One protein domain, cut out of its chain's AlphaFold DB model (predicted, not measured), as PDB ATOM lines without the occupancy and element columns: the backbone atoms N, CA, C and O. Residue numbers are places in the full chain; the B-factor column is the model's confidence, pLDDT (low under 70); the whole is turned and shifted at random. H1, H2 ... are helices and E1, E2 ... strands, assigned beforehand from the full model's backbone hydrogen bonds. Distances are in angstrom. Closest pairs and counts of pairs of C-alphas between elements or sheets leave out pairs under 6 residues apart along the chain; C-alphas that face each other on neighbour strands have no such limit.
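Overview. This is residues 38 to 142 of the 191 residues of an uncharacterized protein of Filimonas endophytica (UniProt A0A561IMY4). A single strongly twisted, curled sheet of six strands folds over one short helix, H1, which sits in the fold between strands E3 and E6. The sharp bend of E2 lets the sheet turn, with E1, E4 and E3 on one side of the fold and the hairpin E5 and E6 on the other. The printed part has 105 residues, with one named helix and six named strands in the order E1 E2 E3 E4 H1 E5 E6. The sheet is mixed, its strands running side by side as E1, E4, E3, E2, E5, E6, and the class is mostly strand. The whole is compact, with a radius of gyration of the C-alphas of 14.3 A and spans of 40 by 32 by 25 A.

Along the chain. The longest strand by residues is E2, residues 52 to 65, 22.8 A from first to last C-alpha; it bends by 102 degrees at residue 56. E3, residues 75 to 86, measures 29.9 A and bends by 64 degrees at residue 78. E4 is residues 89 to 95, 19.7 A. E1, residues 38 to 43, is 13.2 A long and begins at C-alpha 38, (84.596, 68.656, 82.867). E5, residues 114 to 124, measures 29.1 A and bends by 56 degrees at residue 121. E6, residues 131 to 139, is 26.0 A long and ends at C-alpha 139, (105.825, 74.870, 91.587). H1 is residues 98 to 105, 10.5 A, beginning at C-alpha 98, (97.136, 62.297, 103.965).

Arrangement. E2, E3 and E4 form a meander, each strand the antiparallel neighbour of the one before. In the hairpin E2 and E3, N 58 and O 81 are 2.9 A apart, within hydrogen-bond range. In the hairpin E3 and E4, N 82 and O 93 are at 2.8 A. E1, an edge strand, is parallel to E4 at 33 degrees, with N 42 and O 92 at 2.8 A. E5 is the antiparallel neighbour of E2, with N 55 and O 115 at 2.9 A. E5 and the other edge strand, E6, form an antiparallel hairpin at 159 degrees, with N 118 and O 136 at 2.8 A. E3 and E6 are apart. H1 is on the sheet: its closest C-alphas to E3 are those of Val 101 and Ala 80, 5.7 A, and to E6 those of Leu 100 and Trp 135, 6.3 A. In H1 every O i to N i+4 pair is within hydrogen-bond range.

Size, cuts and confidence. The two C-alphas farthest apart are those of Gly 71 and Pro 142, 45.3 A. The printed part has no cut, and no link is long; those from E3 to E4 and from E4 to H1 are tight. The mean pLDDT of the printed part is 91.9, and no printed residue is under 70.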
ATOM      1  N   GLU A  38      85.285  69.771  82.245       86.19
ATOM      2  CA  GLU A  38      84.596  68.656  82.867       86.19
ATOM      3  C   GLU A  38      84.267  69.002  84.329       86.19
ATOM      4  O   GLU A  38      85.144  69.395  85.109       86.19
ATOM      5  N   LEU A  39      82.994  68.866  84.709       83.50
ATOM      6  CA  LEU A  39      82.541  69.131  86.080       83.50
ATOM      7  C   LEU A  39      82.780  67.930  87.000       83.50
ATOM      8  O   LEU A  39      82.886  68.089  88.224       83.50
ATOM      9  N   THR A  40      82.878  66.723  86.439       87.75
ATOM     10  CA  THR A  40      83.208  65.533  87.218       87.75
ATOM     11  C   THR A  40      84.655  65.592  87.712       87.75
ATOM     12  O   THR A  40      85.590  65.962  87.007       87.75
ATOM     13  N   THR A  41      84.854  65.264  88.991       91.00
ATOM     14  CA  THR A  41      86.197  65.217  89.580       91.00
ATOM     15  C   THR A  41      86.719  63.793  89.548       91.00
ATOM     16  O   THR A  41      86.166  62.921  90.218       91.00
ATOM     17  N   LEU A  42      87.819  63.579  88.839       93.31
ATOM     18  CA  LEU A  42      88.491  62.291  88.760       93.31
ATOM     19  C   LEU A  42      89.352  62.055  90.001       93.31
ATOM     20  O   LEU A  42      90.176  62.892  90.377       93.31
ATOM     21  N   TYR A  43      89.189  60.893  90.631       93.94
ATOM     22  CA  TYR A  43      90.051  60.480  91.732       93.94
ATOM     23  C   TYR A  43      91.346  59.880  91.174       93.94
ATOM     24  O   TYR A  43      91.350  58.783  90.614       93.94
ATOM     25  N   TRP A  44      92.458  60.602  91.301       95.19
ATOM     26  CA  TRP A  44      93.743  60.133  90.791       95.19
ATOM     27  C   TRP A  44      94.391  59.155  91.770       95.19
ATOM     28  O   TRP A  44      94.759  59.541  92.880       95.19
ATOM     29  N   THR A  45      94.587  57.911  91.331       93.25
ATOM     30  CA  THR A  45      95.239  56.841  92.104       93.25
ATOM     31  C   THR A  45      96.501  56.379  91.368       93.25
ATOM     32  O   THR A  45      96.418  55.432  90.594       93.25
ATOM     33  N   PRO A  46      97.654  57.058  91.523       94.62
ATOM     34  CA  PRO A  46      98.879  56.623  90.859       94.62
ATOM     35  C   PRO A  46      99.332  55.266  91.403       94.62
ATOM     36  O   PRO A  46      99.345  55.049  92.616       94.62
ATOM     37  N   GLU A  47      99.736  54.365  90.513       92.00
ATOM     38  CA  GLU A  47     100.127  52.998  90.872       92.00
ATOM     39  C   GLU A  47     101.649  52.843  90.936       92.00
ATOM     40  O   GLU A  47     102.188  52.126  91.783       92.00
ATOM     41  N   LYS A  48     102.363  53.535  90.045       94.69
ATOM     42  CA  LYS A  48     103.800  53.385  89.819       94.69
ATOM     43  C   LYS A  48     104.568  54.619  90.295       94.69
ATOM     44  O   LYS A  48     104.204  55.752  89.964       94.69
ATOM     45  N   PRO A  49     105.681  54.434  91.028       96.00
ATOM     46  CA  PRO A  49     106.604  55.525  91.312       96.00
ATOM     47  C   PRO A  49     107.056  56.207  90.015       96.00
ATOM     48  O   PRO A  49     107.428  55.541  89.052       96.00
ATOM     49  N   GLY A  50     107.043  57.536  90.005       96.12
ATOM     50  CA  GLY A  50     107.369  58.366  88.847       96.12
ATOM     51  C   GLY A  50     106.150  58.901  88.094       96.12
ATOM     52  O   GLY A  50     106.309  59.846  87.325       96.12
ATOM     53  N   GLU A  51     104.944  58.377  88.336       97.62
ATOM     54  CA  GLU A  51     103.724  58.963  87.774       97.62
ATOM     55  C   GLU A  51     103.558  60.411  88.234       97.62
ATOM     56  O   GLU A  51     103.601  60.713  89.430       97.62
ATOM     57  N   SER A  52     103.373  61.317  87.274       97.19
ATOM     58  CA  SER A  52     103.296  62.749  87.543       97.19
ATOM     59  C   SER A  52     102.190  63.421  86.749       97.19
ATOM     60  O   SER A  52     101.954  63.059  85.597       97.19
ATOM     61  N   LYS A  53     101.575  64.437  87.350       97.62
ATOM     62  CA  LYS A  53     100.602  65.321  86.703       97.62
ATOM     63  C   LYS A  53     101.024  66.774  86.856       97.62
ATOM     64  O   LYS A  53     101.550  67.169  87.901       97.62
ATOM     65  N   ARG A  54     100.802  67.563  85.804       97.25
ATOM     66  CA  ARG A  54     100.996  69.019  85.807       97.25
ATOM     67  C   ARG A  54      99.629  69.667  85.940       97.25
ATOM     68  O   ARG A  54      98.807  69.545  85.042       97.25
ATOM     69  N   MET A  55      99.382  70.334  87.054       96.88
ATOM     70  CA  MET A  55      98.039  70.772  87.412       96.88
ATOM     71  C   MET A  55      98.052  72.044  88.249       96.88
ATOM     72  O   MET A  55      99.050  72.380  88.882       96.88
ATOM     73  N   TYR A  56      96.937  72.757  88.246       96.88
ATOM     74  CA  TYR A  56      96.712  73.949  89.050       96.88
ATOM     75  C   TYR A  56      96.044  73.552  90.355       96.88
ATOM     76  O   TYR A  56      95.036  72.853  90.335       96.88
ATOM     77  N   PHE A  57      96.580  73.996  91.486       97.75
ATOM     78  CA  PHE A  57      95.939  73.769  92.776       97.75
ATOM     79  C   PHE A  57      94.637  74.566  92.894       97.75
ATOM     80  O   PHE A  57      94.610  75.759  92.606       97.75
ATOM     81  N   ASP A  58      93.568  73.915  93.345       96.62
ATOM     82  CA  ASP A  58      92.264  74.531  93.585       96.62
ATOM     83  C   ASP A  58      92.080  74.853  95.074       96.62
ATOM     84  O   ASP A  58      92.149  76.011  95.495       96.62
ATOM     85  N   CYS A  59      91.862  73.814  95.880       96.75
ATOM     86  CA  CYS A  59      91.668  73.897  97.322       96.75
ATOM     87  C   CYS A  59      91.843  72.521  97.985       96.75
ATOM     88  O   CYS A  59      91.951  71.494  97.311       96.75
ATOM     89  N   VAL A  60      91.831  72.497  99.318       97.06
ATOM     90  CA  VAL A  60      91.566  71.281 100.096       97.06
ATOM     91  C   VAL A  60      90.119  71.343 100.576       97.06
ATOM     92  O   VAL A  60      89.710  72.341 101.168       97.06
ATOM     93  N   LYS A  61      89.331  70.298 100.308       95.31
ATOM     94  CA  LYS A  61      87.948  70.176 100.802       95.31
ATOM     95  C   LYS A  61      87.663  68.763 101.279       95.31
ATOM     96  O   LYS A  61      88.209  67.796 100.749       95.31
ATOM     97  N   PHE A  62      86.804  68.657 102.284       94.88
ATOM     98  CA  PHE A  62      86.336  67.373 102.783       94.88
ATOM     99  C   PHE A  62      85.334  66.770 101.800       94.88
ATOM    100  O   PHE A  62      84.423  67.455 101.332       94.88
ATOM    101  N   ARG A  63      85.515  65.490 101.481       90.62
ATOM    102  CA  ARG A  63      84.556  64.692 100.719       90.62
ATOM    103  C   ARG A  63      84.272  63.397 101.440       90.62
ATOM    104  O   ARG A  63      85.162  62.811 102.048       90.62
ATOM    105  N   GLU A  64      83.036  62.953 101.302       92.00
ATOM    106  CA  GLU A  64      82.665  61.582 101.592       92.00
ATOM    107  C   GLU A  64      83.275  60.675 100.522       92.00
ATOM    108  O   GLU A  64      83.062  60.864  99.321       92.00
ATOM    109  N   MET A  65      84.104  59.740 100.967       86.62
ATOM    110  CA  MET A  65      84.750  58.747 100.128       86.62
ATOM    111  C   MET A  65      84.092  57.389 100.374       86.62
ATOM    112  O   MET A  65      83.766  57.078 101.526       86.62
ATOM    113  N   PRO A  66      83.927  56.560  99.328       85.69
ATOM    114  CA  PRO A  66      83.437  55.202  99.493       85.69
ATOM    115  C   PRO A  66      84.265  54.438 100.525       85.69
ATOM    116  O   PRO A  66      85.477  54.648 100.652       85.69
ATOM    117  N   ALA A  67      83.609  53.532 101.243       84.50
ATOM    118  CA  ALA A  67      84.299  52.631 102.148       84.50
ATOM    119  C   ALA A  67      85.371  51.830 101.394       84.50
ATOM    120  O   ALA A  67      85.176  51.413 100.253       84.50
ATOM    121  N   LYS A  68      86.513  51.600 102.047       78.50
ATOM    122  CA  LYS A  68      87.608  50.799 101.472       78.50
ATOM    123  C   LYS A  68      87.275  49.311 101.380       78.50
ATOM    124  O   LYS A  68      87.911  48.600 100.610       78.50
ATOM    125  N   GLU A  69      86.321  48.858 102.183       84.06
ATOM    126  CA  GLU A  69      85.901  47.466 102.307       84.06
ATOM    127  C   GLU A  69      84.386  47.373 102.107       84.06
ATOM    128  O   GLU A  69      83.638  48.286 102.474       84.06
ATOM    129  N   GLU A  70      83.934  46.269 101.516       79.94
ATOM    130  CA  GLU A  70      82.518  46.011 101.256       79.94
ATOM    131  C   GLU A  70      81.739  45.912 102.579       79.94
ATOM    132  O   GLU A  70      82.128  45.188 103.494       79.94
ATOM    133  N   GLY A  71      80.658  46.689 102.711       81.75
ATOM    134  CA  GLY A  71      79.892  46.814 103.960       81.75
ATOM    135  C   GLY A  71      80.469  47.802 104.985       81.75
ATOM    136  O   GLY A  71      79.880  47.990 106.052       81.75
ATOM    137  N   GLY A  72      81.593  48.457 104.678       83.56
ATOM    138  CA  GLY A  72      82.139  49.535 105.498       83.56
ATOM    139  C   GLY A  72      81.327  50.832 105.406       83.56
ATOM    140  O   GLY A  72      80.517  51.028 104.500       83.56
ATOM    141  N   GLN A  73      81.561  51.743 106.352       88.00
ATOM    142  CA  GLN A  73      80.956  53.077 106.335       88.00
ATOM    143  C   GLN A  73      81.784  54.040 105.469       88.00
ATOM    144  O   GLN A  73      83.018  53.937 105.474       88.00
ATOM    145  N   PRO A  74      81.146  54.981 104.750       89.69
ATOM    146  CA  PRO A  74      81.852  56.053 104.060       89.69
ATOM    147  C   PRO A  74      82.750  56.855 105.014       89.69
ATOM    148  O   PRO A  74      82.395  57.103 106.168       89.69
ATOM    149  N   GLU A  75      83.925  57.268 104.536       91.19
ATOM    150  CA  GLU A  75      84.889  58.054 105.318       91.19
ATOM    151  C   GLU A  75      84.924  59.492 104.789       91.19
ATOM    152  O   GLU A  75      85.113  59.715 103.594       91.19
ATOM    153  N   ILE A  76      84.779  60.487 105.669       93.31
ATOM    154  CA  ILE A  76      84.954  61.894 105.293       93.31
ATOM    155  C   ILE A  76      86.445  62.230 105.353       93.31
ATOM    156  O   ILE A  76      87.042  62.279 106.429       93.31
ATOM    157  N   LEU A  77      87.051  62.476 104.193       94.00
ATOM    158  CA  LEU A  77      88.485  62.715 104.056       94.00
ATOM    159  C   LEU A  77      88.777  64.083 103.432       94.00
ATOM    160  O   LEU A  77      88.103  64.474 102.473       94.00
ATOM    161  N   PRO A  78      89.810  64.805 103.910       96.62
ATOM    162  CA  PRO A  78      90.304  65.967 103.194       96.62
ATOM    163  C   PRO A  78      90.946  65.502 101.884       96.62
ATOM    164  O   PRO A  78      91.781  64.595 101.859       96.62
ATOM    165  N   CYS A  79      90.541  66.127 100.787       96.88
ATOM    166  CA  CYS A  79      91.044  65.851  99.452       96.88
ATOM    167  C   CYS A  79      91.705  67.109  98.903       96.88
ATOM    168  O   CYS A  79      91.121  68.192  98.966       96.88
ATOM    169  N   ALA A  80      92.903  66.972  98.339       97.50
ATOM    170  CA  ALA A  80      93.515  68.032  97.553       97.50
ATOM    171  C   ALA A  80      92.888  68.030  96.156       97.50
ATOM    172  O   ALA A  80      92.867  66.988  95.497       97.50
ATOM    173  N   HIS A  81      92.364  69.177  95.730       97.38
ATOM    174  CA  HIS A  81      91.734  69.371  94.431       97.38
ATOM    175  C   HIS A  81      92.627  70.168  93.496       97.38
ATOM    176  O   HIS A  81      93.303  71.117  93.901       97.38
ATOM    177  N   PHE A  82      92.587  69.781  92.229       97.25
ATOM    178  CA  PHE A  82      93.386  70.364  91.174       97.25
ATOM    179  C   PHE A  82      92.602  70.438  89.867       97.25
ATOM    180  O   PHE A  82      91.607  69.735  89.689       97.25
ATOM    181  N   TYR A  83      93.115  71.235  88.937       95.88
ATOM    182  CA  TYR A  83      92.703  71.231  87.539       95.88
ATOM    183  C   TYR A  83      93.885  70.872  86.646       95.88
ATOM    184  O   TYR A  83      94.949  71.487  86.742       95.88
ATOM    185  N   GLU A  84      93.709  69.892  85.770       95.00
ATOM    186  CA  GLU A  84      94.675  69.529  84.733       95.00
ATOM    187  C   GLU A  84      94.108  69.929  83.371       95.00
ATOM    188  O   GLU A  84      92.906  69.816  83.141       95.00
ATOM    189  N   LYS A  85      94.966  70.427  82.476       92.12
ATOM    190  CA  LYS A  85      94.583  70.697  81.090       92.12
ATOM    191  C   LYS A  85      95.085  69.559  80.209       92.12
ATOM    192  O   LYS A  85      96.297  69.368  80.120       92.12
ATOM    193  N   VAL A  86      94.172  68.852  79.552       89.44
ATOM    194  CA  VAL A  86      94.456  67.724  78.655       89.44
ATOM    195  C   VAL A  86      93.779  68.007  77.321       89.44
ATOM    196  O   VAL A  86      92.593  68.294  77.292       89.44
ATOM    197  N   ASP A  87      94.547  68.022  76.231       88.00
ATOM    198  CA  ASP A  87      94.037  68.177  74.857       88.00
ATOM    199  C   ASP A  87      93.084  69.368  74.618       88.00
ATOM    200  O   ASP A  87      92.255  69.364  73.717       88.00
ATOM    201  N   GLY A  88      93.246  70.441  75.399       84.94
ATOM    202  CA  GLY A  88      92.419  71.649  75.305       84.94
ATOM    203  C   GLY A  88      91.300  71.724  76.342       84.94
ATOM    204  O   GLY A  88      90.851  72.832  76.632       84.94
ATOM    205  N   GLU A  89      90.952  70.605  76.968       87.88
ATOM    206  CA  GLU A  89      89.927  70.496  78.002       87.88
ATOM    207  C   GLU A  89      90.517  70.615  79.405       87.88
ATOM    208  O   GLU A  89      91.661  70.232  79.670       87.88
ATOM    209  N   VAL A  90      89.732  71.172  80.323       92.38
ATOM    210  CA  VAL A  90      90.081  71.274  81.739       92.38
ATOM    211  C   VAL A  90      89.334  70.197  82.513       92.38
ATOM    212  O   VAL A  90      88.109  70.214  82.572       92.38
ATOM    213  N   ILE A  91      90.073  69.302  83.164       94.31
ATOM    214  CA  ILE A  91      89.512  68.250  84.014       94.31
ATOM    215  C   ILE A  91      89.800  68.537  85.486       94.31
ATOM    216  O   ILE A  91      90.903  68.953  85.857       94.31
ATOM    217  N   ALA A  92      88.808  68.303  86.344       94.69
ATOM    218  CA  ALA A  92      88.986  68.371  87.787       94.69
ATOM    219  C   ALA A  92      89.575  67.054  88.310       94.69
ATOM    220  O   ALA A  92      89.095  65.967  87.995       94.69
ATOM    221  N   ILE A  93      90.593  67.142  89.160       95.75
ATOM    222  CA  ILE A  93      91.278  65.989  89.754       95.75
ATOM    223  C   ILE A  93      91.299  66.137  91.268       95.75
ATOM    224  O   ILE A  93      91.450  67.241  91.792       95.75
ATOM    225  N   CYS A  94      91.173  65.030  91.995       96.50
ATOM    226  CA  CYS A  94      91.427  65.013  93.427       96.50
ATOM    227  C   CYS A  94      92.240  63.810  93.894       96.50
ATOM    228  O   CYS A  94      92.335  62.785  93.218       96.50
ATOM    229  N   ASN A  95      92.833  63.950  95.079       96.38
ATOM    230  CA  ASN A  95      93.522  62.872  95.776       96.38
ATOM    231  C   ASN A  95      93.422  63.076  97.301       96.38
ATOM    232  O   ASN A  95      93.581  64.192  97.797       96.38
ATOM    233  N   ALA A  96      93.160  61.992  98.041       95.06
ATOM    234  CA  ALA A  96      92.954  62.009  99.498       95.06
ATOM    235  C   ALA A  96      94.168  61.503 100.302       95.06
ATOM    236  O   ALA A  96      94.045  61.117 101.467       95.06
ATOM    237  N   SER A  97      95.358  61.439  99.694       94.38
ATOM    238  CA  SER A  97      96.561  60.995 100.393       94.38
ATOM    239  C   SER A  97      96.899  61.975 101.512       94.38
ATOM    240  O   SER A  97      97.247  63.132 101.267       94.38
ATOM    241  N   LYS A  98      96.859  61.492 102.760       93.06
ATOM    242  CA  LYS A  98      97.136  62.297 103.965       93.06
ATOM    243  C   LYS A  98      98.481  63.027 103.884       93.06
ATOM    244  O   LYS A  98      98.606  64.141 104.375       93.06
ATOM    245  N   ARG A  99      99.489  62.413 103.249       94.06
ATOM    246  CA  ARG A  99     100.822  63.013 103.062       94.06
ATOM    247  C   ARG A  99     100.825  64.126 102.018       94.06
ATOM    248  O   ARG A  99     101.489  65.131 102.242       94.06
ATOM    249  N   LEU A 100     100.091  63.962 100.915       96.25
ATOM    250  CA  LEU A 100      99.946  65.000  99.893       96.25
ATOM    251  C   LEU A 100      99.203  66.212 100.456       96.25
ATOM    252  O   LEU A 100      99.688  67.332 100.338       96.25
ATOM    253  N   VAL A 101      98.067  65.975 101.118       96.88
ATOM    254  CA  VAL A 101      97.260  67.029 101.746       96.88
ATOM    255  C   VAL A 101      98.085  67.795 102.779       96.88
ATOM    256  O   VAL A 101      98.225  69.007 102.654       96.88
ATOM    257  N   ALA A 102      98.732  67.094 103.717       95.88
ATOM    258  CA  ALA A 102      99.561  67.737 104.736       95.88
ATOM    259  C   ALA A 102     100.737  68.532 104.140       95.88
ATOM    260  O   ALA A 102     101.099  69.583 104.663       95.88
ATOM    261  N   ALA A 103     101.342  68.054 103.045       95.81
ATOM    262  CA  ALA A 103     102.415  68.778 102.367       95.81
ATOM    263  C   ALA A 103     101.918  70.068 101.693       95.81
ATOM    264  O   ALA A 103     102.640  71.060 101.681       95.81
ATOM    265  N   ILE A 104     100.695  70.067 101.155       96.75
ATOM    266  CA  ILE A 104     100.070  71.257 100.569       96.75
ATOM    267  C   ILE A 104      99.693  72.257 101.660       96.75
ATOM    268  O   ILE A 104     100.091  73.415 101.570       96.75
ATOM    269  N   GLU A 105      98.991  71.815 102.702       95.19
ATOM    270  CA  GLU A 105      98.561  72.672 103.816       95.19
ATOM    271  C   GLU A 105      99.744  73.260 104.594       95.19
ATOM    272  O   GLU A 105      99.690  74.403 105.035       95.19
ATOM    273  N   GLY A 106     100.842  72.506 104.723       94.31
ATOM    274  CA  GLY A 106     102.082  72.969 105.350       94.31
ATOM    275  C   GLY A 106     102.946  73.882 104.471       94.31
ATOM    276  O   GLY A 106     104.058  74.228 104.868       94.31
ATOM    277  N   SER A 107     102.483  74.246 103.273       93.12
ATOM    278  CA  SER A 107     103.219  75.067 102.307       93.12
ATOM    279  C   SER A 107     102.500  76.387 102.007       93.12
ATOM    280  O   SER A 107     101.379  76.624 102.440       93.12
ATOM    281  N   PHE A 108     103.129  77.259 101.213       90.81
ATOM    282  CA  PHE A 108     102.541  78.536 100.777       90.81
ATOM    283  C   PHE A 108     101.735  78.426  99.469       90.81
ATOM    284  O   PHE A 108     101.510  79.432  98.793       90.81
ATOM    285  N   VAL A 109     101.340  77.212  99.075       94.75
ATOM    286  CA  VAL A 109     100.567  76.965  97.853       94.75
ATOM    287  C   VAL A 109      99.180  77.602  97.982       94.75
ATOM    288  O   VAL A 109      98.415  77.297  98.891       94.75
ATOM    289  N   LYS A 110      98.844  78.490  97.043       95.75
ATOM    290  CA  LYS A 110      97.537  79.161  96.961       95.75
ATOM    291  C   LYS A 110      96.739  78.647  95.770       95.75
ATOM    292  O   LYS A 110      97.325  78.141  94.809       95.75
ATOM    293  N   ARG A 111      95.414  78.815  95.803       96.88
ATOM    294  CA  ARG A 111      94.540  78.551  94.647       96.88
ATOM    295  C   ARG A 111      95.127  79.187  93.381       96.88
ATOM    296  O   ARG A 111      95.564  80.334  93.409       96.88
ATOM    297  N   GLY A 112      95.153  78.430  92.291       95.31
ATOM    298  CA  GLY A 112      95.744  78.814  91.012       95.31
ATOM    299  C   GLY A 112      97.247  78.545  90.885       95.31
ATOM    300  O   GLY A 112      97.785  78.738  89.800       95.31
ATOM    301  N   THR A 113      97.939  78.077  91.932       96.94
ATOM    302  CA  THR A 113      99.375  77.753  91.832       96.94
ATOM    303  C   THR A 113      99.577  76.571  90.878       96.94
ATOM    304  O   THR A 113      99.043  75.492  91.146       96.94
ATOM    305  N   PRO A 114     100.348  76.725  89.789       97.12
ATOM    306  CA  PRO A 114     100.687  75.615  88.909       97.12
ATOM    307  C   PRO A 114     101.760  74.735  89.561       97.12
ATOM    308  O   PRO A 114     102.790  75.219  90.030       97.12
ATOM    309  N   LEU A 115     101.523  73.429  89.578       97.81
ATOM    310  CA  LEU A 115     102.352  72.429  90.236       97.81
ATOM    311  C   LEU A 115     102.636  71.265  89.288       97.81
ATOM    312  O   LEU A 115     101.797  70.883  88.476       97.81
ATOM    313  N   ILE A 116     103.801  70.645  89.442       97.81
ATOM    314  CA  ILE A 116     103.999  69.247  89.069       97.81
ATOM    315  C   ILE A 116     103.984  68.420  90.349       97.81
ATOM    316  O   ILE A 116     104.767  68.664  91.271       97.81
ATOM    317  N   VAL A 117     103.074  67.451  90.412       97.94
ATOM    318  CA  VAL A 117     102.968  66.514  91.533       97.94
ATOM    319  C   VAL A 117     103.331  65.136  91.025       97.94
ATOM    320  O   VAL A 117     102.780  64.675  90.032       97.94
ATOM    321  N   THR A 118     104.293  64.499  91.683       98.06
ATOM    322  CA  THR A 118     104.839  63.193  91.306       98.06
ATOM    323  C   THR A 118     104.688  62.219  92.462       98.06
ATOM    324  O   THR A 118     105.137  62.510  93.574       98.06
ATOM    325  N   TYR A 119     104.104  61.055  92.197       97.81
ATOM    326  CA  TYR A 119     104.081  59.947  93.140       97.81
ATOM    327  C   TYR A 119     105.465  59.301  93.209       97.81
ATOM    328  O   TYR A 119     106.027  58.903  92.194       97.81
ATOM    329  N   GLN A 120     106.050  59.198  94.399       96.00
ATOM    330  CA  GLN A 120     107.383  58.615  94.605       96.00
ATOM    331  C   GLN A 120     107.324  57.174  95.132       96.00
ATOM    332  O   GLN A 120     108.352  56.619  95.517       96.00
ATOM    333  N   GLY A 121     106.139  56.562  95.157       93.56
ATOM    334  CA  GLY A 121     105.929  55.246  95.750       93.56
ATOM    335  C   GLY A 121     105.632  55.299  97.244       93.56
ATOM    336  O   GLY A 121     105.526  56.362  97.859       93.56
ATOM    337  N   LYS A 122     105.512  54.115  97.845       90.12
ATOM    338  CA  LYS A 122     105.307  53.966  99.283       90.12
ATOM    339  C   LYS A 122     106.645  53.960 100.008       90.12
ATOM    340  O   LYS A 122     107.559  53.220  99.652       90.12
ATOM    341  N   LYS A 123     106.749  54.758 101.065       85.81
ATOM    342  CA  LYS A 123     107.895  54.768 101.972       85.81
ATOM    343  C   LYS A 123     107.483  54.145 103.299       85.81
ATOM    344  O   LYS A 123     106.487  54.550 103.900       85.81
ATOM    345  N   LYS A 124     108.247  53.150 103.755       83.69
ATOM    346  CA  LYS A 124     108.065  52.550 105.081       83.69
ATOM    347  C   LYS A 124     108.348  53.601 106.152       83.69
ATOM    348  O   LYS A 124     109.354  54.309 106.076       83.69
ATOM    349  N   ASN A 125     107.466  53.704 107.139       75.06
ATOM    350  CA  ASN A 125     107.706  54.566 108.286       75.06
ATOM    351  C   ASN A 125     108.856  53.991 109.125       75.06
ATOM    352  O   ASN A 125     108.967  52.780 109.301       75.06
ATOM    353  N   SER A 126     109.712  54.854 109.672       74.25
ATOM    354  CA  SER A 126     110.805  54.418 110.554       74.25
ATOM    355  C   SER A 126     110.303  53.855 111.887       74.25
ATOM    356  O   SER A 126     111.008  53.086 112.530       74.25
ATOM    357  N   THR A 127     109.090  54.226 112.300       74.00
ATOM    358  CA  THR A 127     108.542  53.962 113.636       74.00
ATOM    359  C   THR A 127     107.513  52.831 113.692       74.00
ATOM    360  O   THR A 127     107.118  52.438 114.783       74.00
ATOM    361  N   ASN A 128     107.048  52.298 112.556       75.12
ATOM    362  CA  ASN A 128     106.081  51.197 112.522       75.12
ATOM    363  C   ASN A 128     106.115  50.431 111.188       75.12
ATOM    364  O   ASN A 128     106.852  50.769 110.265       75.12
ATOM    365  N   ALA A 129     105.315  49.368 111.088       72.69
ATOM    366  CA  ALA A 129     105.202  48.559 109.875       72.69
ATOM    367  C   ALA A 129     104.369  49.223 108.759       72.69
ATOM    368  O   ALA A 129     104.327  48.695 107.646       72.69
ATOM    369  N   PHE A 130     103.719  50.363 109.021       77.25
ATOM    370  CA  PHE A 130     102.912  51.043 108.014       77.25
ATOM    371  C   PHE A 130     103.796  51.716 106.965       77.25
ATOM    372  O   PHE A 130     104.902  52.196 107.232       77.25
ATOM    373  N   GLN A 131     103.273  51.774 105.747       79.50
ATOM    374  CA  GLN A 131     103.867  52.524 104.653       79.50
ATOM    375  C   GLN A 131     102.959  53.704 104.323       79.50
ATOM    376  O   GLN A 131     101.740  53.625 104.471       79.50
ATOM    377  N   SER A 132     103.547  54.814 103.900       82.56
ATOM    378  CA  SER A 132     102.804  55.988 103.454       82.56
ATOM    379  C   SER A 132     103.258  56.387 102.067       82.56
ATOM    380  O   SER A 132     104.428  56.223 101.725       82.56
ATOM    381  N   ASP A 133     102.338  56.933 101.286       89.88
ATOM    382  CA  ASP A 133     102.678  57.517  99.998       89.88
ATOM    383  C   ASP A 133     103.697  58.642 100.179       89.88
ATOM    384  O   ASP A 133     103.554  59.507 101.050       89.88
ATOM    385  N   SER A 134     104.735  58.615  99.354       93.00
ATOM    386  CA  SER A 134     105.714  59.682  99.229       93.00
ATOM    387  C   SER A 134     105.397  60.491  97.979       93.00
ATOM    388  O   SER A 134     105.074  59.932  96.931       93.00
ATOM    389  N   TRP A 135     105.513  61.811  98.081       96.19
ATOM    390  CA  TRP A 135     105.134  62.743  97.024       96.19
ATOM    391  C   TRP A 135     106.242  63.769  96.792       96.19
ATOM    392  O   TRP A 135     106.848  64.263  97.740       96.19
ATOM    393  N   SER A 136     106.475  64.125  95.529       96.69
ATOM    394  CA  SER A 136     107.220  65.326  95.150       96.69
ATOM    395  C   SER A 136     106.243  66.363  94.624       96.69
ATOM    396  O   SER A 136     105.500  66.070  93.691       96.69
ATOM    397  N   ILE A 137     106.244  67.561  95.199       97.44
ATOM    398  CA  ILE A 137     105.371  68.667  94.799       97.44
ATOM    399  C   ILE A 137     106.284  69.841  94.475       97.44
ATOM    400  O   ILE A 137     107.064  70.261  95.330       97.44
ATOM    401  N   LYS A 138     106.238  70.343  93.240       97.38
ATOM    402  CA  LYS A 138     107.095  71.454  92.805       97.38
ATOM    403  C   LYS A 138     106.269  72.510  92.071       97.38
ATOM    404  O   LYS A 138     105.482  72.126  91.205       97.38
ATOM    405  N   PRO A 139     106.450  73.810  92.365       96.44
ATOM    406  CA  PRO A 139     105.825  74.870  91.587       96.44
ATOM    407  C   PRO A 139     106.374  74.894  90.162       96.44
ATOM    408  O   PRO A 139     107.540  74.577  89.915       96.44
ATOM    409  N   LEU A 140     105.518  75.270  89.222       95.31
ATOM    410  CA  LEU A 140     105.864  75.485  87.824       95.31
ATOM    411  C   LEU A 140     105.780  76.978  87.501       95.31
ATOM    412  O   LEU A 140     105.041  77.724  88.132       95.31
ATOM    413  N   VAL A 141     106.500  77.412  86.471       92.31
ATOM    414  CA  VAL A 141     106.277  78.723  85.855       92.31
ATOM    415  C   VAL A 141     105.770  78.471  84.436       92.31
ATOM    416  O   VAL A 141     106.486  77.833  83.658       92.31
ATOM    417  N   PRO A 142     104.538  78.881  84.077       85.50
ATOM    418  CA  PRO A 142     104.037  78.681  82.723       85.50
ATOM    419  C   PRO A 142     104.868  79.489  81.717       85.50
ATOM    420  O   PRO A 142     105.230  80.633  81.986       85.50
TER     421      PRO A 142